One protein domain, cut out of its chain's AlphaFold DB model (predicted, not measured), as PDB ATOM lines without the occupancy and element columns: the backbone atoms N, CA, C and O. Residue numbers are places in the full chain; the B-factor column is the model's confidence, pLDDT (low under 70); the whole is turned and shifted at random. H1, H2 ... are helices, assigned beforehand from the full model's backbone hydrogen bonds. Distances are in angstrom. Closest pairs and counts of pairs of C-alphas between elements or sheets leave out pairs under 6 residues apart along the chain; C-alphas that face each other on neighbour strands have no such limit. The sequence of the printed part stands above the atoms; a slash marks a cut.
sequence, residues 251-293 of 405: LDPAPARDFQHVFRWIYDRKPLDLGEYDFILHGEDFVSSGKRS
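What this domain is: This is residues 251 to 293 of the 405 residues of an uncharacterized protein of Hyaloscypha bicolor E (UniProt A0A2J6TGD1). One helix, H1, makes one side of a rod-shaped model; at one end residues 268 to 276, of which 268 and 269 belong to H1, stick out as the chain turns, and it then folds back beside H1 through the short helix H2 and an unnamed tail. The printed part has 43 residues with two named helices, H1 then H2, and no named strand; the class is all helix, though only 18 residues are in named elements. It is only just loose, close to compact, with a radius of gyration of the C-alphas of 11.5 A, spanning 36 by 16 by 13 A.

Where its parts are: H1, residues 256 to 269, begins at C-alpha 256 (127.465, 100.724, 137.567) and measures 19.8 A. H2, residues 278 to 281, ends at C-alpha 281 (129.384, 112.303, 142.737).

How they stand to each other: H1 and H2 are close but not clearly touching; their closest C-alphas, of Phe 263 and Ile 280, are 6.7 A apart. In H1 every O i to N i+4 pair is within hydrogen-bond range; H2 is too short for such a pair.

The domain as a whole: The farthest C-alphas, of Leu 274 and Ser 293, are 37.2 A apart. The printed part has no cut, and the link H1 to H2 is short. Residues 289 to 293 have pLDDT under 70.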
ATOM      1  N   LEU A 251     128.641 106.839 123.010       80.75
ATOM      2  CA  LEU A 251     129.430 106.053 123.950       80.75
ATOM      3  C   LEU A 251     128.498 105.350 124.936       80.75
ATOM      4  O   LEU A 251     127.538 105.934 125.433       80.75
ATOM      5  N   ASP A 252     128.808 104.092 125.238       78.25
ATOM      6  CA  ASP A 252     128.057 103.343 126.237       78.25
ATOM      7  C   ASP A 252     128.275 103.966 127.632       78.25
ATOM      8  O   ASP A 252     129.425 104.266 127.997       78.25
ATOM      9  N   PRO A 253     127.212 104.123 128.445       79.81
ATOM     10  CA  PRO A 253     127.342 104.520 129.842       79.81
ATOM     11  C   PRO A 253     128.293 103.591 130.600       79.81
ATOM     12  O   PRO A 253     128.378 102.388 130.322       79.81
ATOM     13  N   ALA A 254     129.012 104.134 131.580       80.50
ATOM     14  CA  ALA A 254     129.879 103.336 132.428       80.50
ATOM     15  C   ALA A 254     129.041 102.305 133.212       80.50
ATOM     16  O   ALA A 254     128.066 102.672 133.871       80.50
ATOM     17  N   PRO A 255     129.403 101.008 133.196       74.50
ATOM     18  CA  PRO A 255     128.711 100.012 134.002       74.50
ATOM     19  C   PRO A 255     128.746 100.393 135.485       74.50
ATOM     20  O   PRO A 255     129.820 100.669 136.028       74.50
ATOM     21  N   ALA A 256     127.596 100.327 136.162       75.75
ATOM     22  CA  ALA A 256     127.465 100.724 137.567       75.75
ATOM     23  C   ALA A 256     128.499 100.045 138.482       75.75
ATOM     24  O   ALA A 256     129.018 100.659 139.411       75.75
ATOM     25  N   ARG A 257     128.850  98.785 138.195       73.19
ATOM     26  CA  ARG A 257     129.885  98.046 138.928       73.19
ATOM     27  C   ARG A 257     131.263  98.697 138.796       73.19
ATOM     28  O   ARG A 257     131.953  98.873 139.796       73.19
ATOM     29  N   ASP A 258     131.670  99.027 137.577       75.56
ATOM     30  CA  ASP A 258     133.010  99.541 137.297       75.56
ATOM     31  C   ASP A 258     133.142 100.968 137.864       75.56
ATOM     32  O   ASP A 258     134.138 101.277 138.522       75.56
ATOM     33  N   PHE A 259     132.082 101.780 137.749       81.12
ATOM     34  CA  PHE A 259     131.976 103.062 138.448       81.12
ATOM     35  C   PHE A 259     132.093 102.898 139.969       81.12
ATOM     36  O   PHE A 259     132.905 103.577 140.586       81.12
ATOM     37  N   GLN A 260     131.364 101.961 140.587       79.38
ATOM     38  CA  GLN A 260     131.439 101.719 142.036       79.38
ATOM     39  C   GLN A 260     132.850 101.350 142.510       79.38
ATOM     40  O   GLN A 260     133.247 101.741 143.608       79.38
ATOM     41  N   HIS A 261     133.610 100.599 141.709       78.12
ATOM     42  CA  HIS A 261     134.996 100.263 142.033       78.12
ATOM     43  C   HIS A 261     135.902 101.493 142.006       78.12
ATOM     44  O   HIS A 261     136.671 101.700 142.945       78.12
ATOM     45  N   VAL A 262     135.781 102.320 140.967       80.62
ATOM     46  CA  VAL A 262     136.534 103.574 140.852       80.62
ATOM     47  C   VAL A 262     136.134 104.538 141.968       80.62
ATOM     48  O   VAL A 262     137.002 105.022 142.687       80.62
ATOM     49  N   PHE A 263     134.833 104.738 142.185       85.12
ATOM     50  CA  PHE A 263     134.282 105.574 143.248       85.12
ATOM     51  C   PHE A 263     134.831 105.169 144.614       85.12
ATOM     52  O   PHE A 263     135.372 106.005 145.330       85.12
ATOM     53  N   ARG A 264     134.742 103.879 144.963       83.31
ATOM     54  CA  ARG A 264     135.235 103.373 146.249       83.31
ATOM     55  C   ARG A 264     136.731 103.609 146.402       83.31
ATOM     56  O   ARG A 264     137.153 104.116 147.430       83.31
ATOM     57  N   TRP A 265     137.520 103.308 145.371       83.88
ATOM     58  CA  TRP A 265     138.961 103.537 145.422       83.88
ATOM     59  C   TRP A 265     139.304 105.016 145.633       83.88
ATOM     60  O   TRP A 265     140.122 105.333 146.497       83.88
ATOM     61  N   ILE A 266     138.661 105.926 144.893       83.19
ATOM     62  CA  ILE A 266     138.914 107.364 145.034       83.19
ATOM     63  C   ILE A 266     138.455 107.865 146.411       83.19
ATOM     64  O   ILE A 266     139.170 108.642 147.047       83.19
ATOM     65  N   TYR A 267     137.297 107.405 146.886       83.06
ATOM     66  CA  TYR A 267     136.728 107.799 148.174       83.06
ATOM     67  C   TYR A 267     137.573 107.324 149.363       83.06
ATOM     68  O   TYR A 267     137.764 108.078 150.318       83.06
ATOM     69  N   ASP A 268     138.118 106.107 149.285       82.38
ATOM     70  CA  ASP A 268     138.955 105.520 150.333       82.38
ATOM     71  C   ASP A 268     140.353 106.149 150.362       82.38
ATOM     72  O   ASP A 268     140.906 106.409 151.431       82.38
ATOM     73  N   ARG A 269     140.950 106.393 149.186       79.50
ATOM     74  CA  ARG A 269     142.338 106.870 149.078       79.50
ATOM     75  C   ARG A 269     142.489 108.377 149.127       79.50
ATOM     76  O   ARG A 269     143.568 108.837 149.480       79.50
ATOM     77  N   LYS A 270     141.453 109.118 148.739       84.00
ATOM     78  CA  LYS A 270     141.456 110.577 148.608       84.00
ATOM     79  C   LYS A 270     142.781 111.142 148.040       84.00
ATOM     80  O   LYS A 270     143.513 111.829 148.742       84.00
ATOM     81  N   PRO A 271     143.079 110.886 146.750       82.31
ATOM     82  CA  PRO A 271     144.339 111.298 146.118       82.31
ATOM     83  C   PRO A 271     144.414 112.759 145.605       82.31
ATOM     84  O   PRO A 271     145.457 113.148 145.089       82.31
ATOM     85  N   LEU A 272     143.335 113.536 145.684       83.12
ATOM     86  CA  LEU A 272     143.179 114.913 145.191       83.12
ATOM     87  C   LEU A 272     143.029 115.879 146.380       83.12
ATOM     88  O   LEU A 272     142.815 115.443 147.513       83.12
ATOM     89  N   ASP A 273     143.140 117.184 146.130       78.69
ATOM     90  CA  ASP A 273     142.979 118.199 147.178       78.69
ATOM     91  C   ASP A 273     141.494 118.423 147.544       78.69
ATOM     92  O   ASP A 273     140.570 118.013 146.829       78.69
ATOM     93  N   LEU A 274     141.237 119.048 148.696       75.69
ATOM     94  CA  LEU A 274     139.878 119.316 149.166       75.69
ATOM     95  C   LEU A 274     139.108 120.201 148.170       75.69
ATOM     96  O   LEU A 274     139.527 121.307 147.849       75.69
ATOM     97  N   GLY A 275     137.932 119.731 147.737       73.88
ATOM     98  CA  GLY A 275     137.032 120.454 146.824       73.88
ATOM     99  C   GLY A 275     137.083 119.992 145.363       73.88
ATOM    100  O   GLY A 275     136.174 120.316 144.598       73.88
ATOM    101  N   GLU A 276     138.073 119.175 144.986       77.38
ATOM    102  CA  GLU A 276     138.190 118.623 143.626       77.38
ATOM    103  C   GLU A 276     137.392 117.324 143.415       77.38
ATOM    104  O   GLU A 276     137.379 116.782 142.320       77.38
ATOM    105  N   TYR A 277     136.702 116.803 144.434       80.88
ATOM    106  CA  TYR A 277     136.006 115.506 144.367       80.88
ATOM    107  C   TYR A 277     134.605 115.545 143.765       80.88
ATOM    108  O   TYR A 277     134.008 114.490 143.546       80.88
ATOM    109  N   ASP A 278     134.063 116.731 143.520       83.50
ATOM    110  CA  ASP A 278     132.632 116.871 143.250       83.50
ATOM    111  C   ASP A 278     132.225 116.208 141.929       83.50
ATOM    112  O   ASP A 278     131.122 115.674 141.831       83.50
ATOM    113  N   PHE A 279     133.153 116.090 140.970       82.38
ATOM    114  CA  PHE A 279     132.915 115.369 139.717       82.38
ATOM    115  C   PHE A 279     132.589 113.878 139.932       82.38
ATOM    116  O   PHE A 279     131.877 113.273 139.138       82.38
ATOM    117  N   ILE A 280     133.073 113.263 141.018       85.00
ATOM    118  CA  ILE A 280     132.915 111.822 141.292       85.00
ATOM    119  C   ILE A 280     131.502 111.489 141.780       85.00
ATOM    120  O   ILE A 280     131.082 110.333 141.725       85.00
ATOM    121  N   LEU A 281     130.748 112.487 142.242       83.75
ATOM    122  CA  LEU A 281     129.384 112.303 142.737       83.75
ATOM    123  C   LEU A 281     128.368 112.098 141.597       83.75
ATOM    124  O   LEU A 281     127.280 111.572 141.835       83.75
ATOM    125  N   HIS A 282     128.725 112.445 140.359       80.38
ATOM    126  CA  HIS A 282     127.852 112.373 139.185       80.38
ATOM    127  C   HIS A 282     127.921 111.011 138.478       80.38
ATOM    128  O   HIS A 282     128.371 110.906 137.343       80.38
ATOM    129  N   GLY A 283     127.462 109.943 139.142       75.38
ATOM    130  CA  GLY A 283     127.595 108.564 138.641       75.38
ATOM    131  C   GLY A 283     126.975 108.280 137.262       75.38
ATOM    132  O   GLY A 283     127.474 107.414 136.549       75.38
ATOM    133  N   GLU A 284     125.940 109.028 136.875       76.12
ATOM    134  CA  GLU A 284     125.227 108.858 135.599       76.12
ATOM    135  C   GLU A 284     125.920 109.536 134.401       76.12
ATOM    136  O   GLU A 284     125.560 109.272 133.259       76.12
ATOM    137  N   ASP A 285     126.915 110.398 134.644       81.44
ATOM    138  CA  ASP A 285     127.608 111.174 133.599       81.44
ATOM    139  C   ASP A 285     128.910 110.499 133.121       81.44
ATOM    140  O   ASP A 285     129.616 110.966 132.226       81.44
ATOM    141  N   PHE A 286     129.256 109.350 133.708       82.44
ATOM    142  CA  PHE A 286     130.441 108.600 133.314       82.44
ATOM    143  C   PHE A 286     130.162 107.742 132.080       82.44
ATOM    144  O   PHE A 286     129.260 106.906 132.059       82.44
ATOM    145  N   VAL A 287     131.020 107.880 131.072       81.06
ATOM    146  CA  VAL A 287     130.993 107.078 129.842       81.06
ATOM    147  C   VAL A 287     132.181 106.121 129.776       81.06
ATOM    148  O   VAL A 287     133.292 106.429 130.217       81.06
ATOM    149  N   SER A 288     131.972 104.940 129.194       77.12
ATOM    150  CA  SER A 288     133.054 103.997 128.920       77.12
ATOM    151  C   SER A 288     133.730 104.345 127.592       77.12
ATOM    152  O   SER A 288     133.168 104.159 126.518       77.12
ATOM    153  N   SER A 289     134.986 104.796 127.648       62.78
ATOM    154  CA  SER A 289     135.786 105.110 126.450       62.78
ATOM    155  C   SER A 289     136.141 103.866 125.612       62.78
ATOM    156  O   SER A 289     136.460 103.964 124.427       62.78
ATOM    157  N   GLY A 290     136.087 102.672 126.209       63.00
ATOM    158  CA  GLY A 290     136.401 101.423 125.523       63.00
ATOM    159  C   GLY A 290     135.173 100.806 124.863       63.00
ATOM    160  O   GLY A 290     134.179 100.553 125.543       63.00
ATOM    161  N   LYS A 291     135.292 100.454 123.575       55.41
ATOM    162  CA  LYS A 291     134.371  99.539 122.885       55.41
ATOM    163  C   LYS A 291     134.528  98.156 123.514       55.41
ATOM    164  O   LYS A 291     135.315  97.328 123.056       55.41
ATOM    165  N   ARG A 292     133.857  97.931 124.641       59.03
ATOM    166  CA  ARG A 292     133.856  96.631 125.301       59.03
ATOM    167  C   ARG A 292     133.114  95.698 124.360       59.03
ATOM    168  O   ARG A 292     131.920  95.869 124.137       59.03
ATOM    169  N   SER A 293     133.813  94.726 123.775       53.00
ATOM    170  CA  SER A 293     133.165  93.605 123.097       53.00
ATOM    171  C   SER A 293     132.495  92.757 124.177       53.00
ATOM    172  O   SER A 293     133.005  91.705 124.560       53.00
TER     173      SER A 293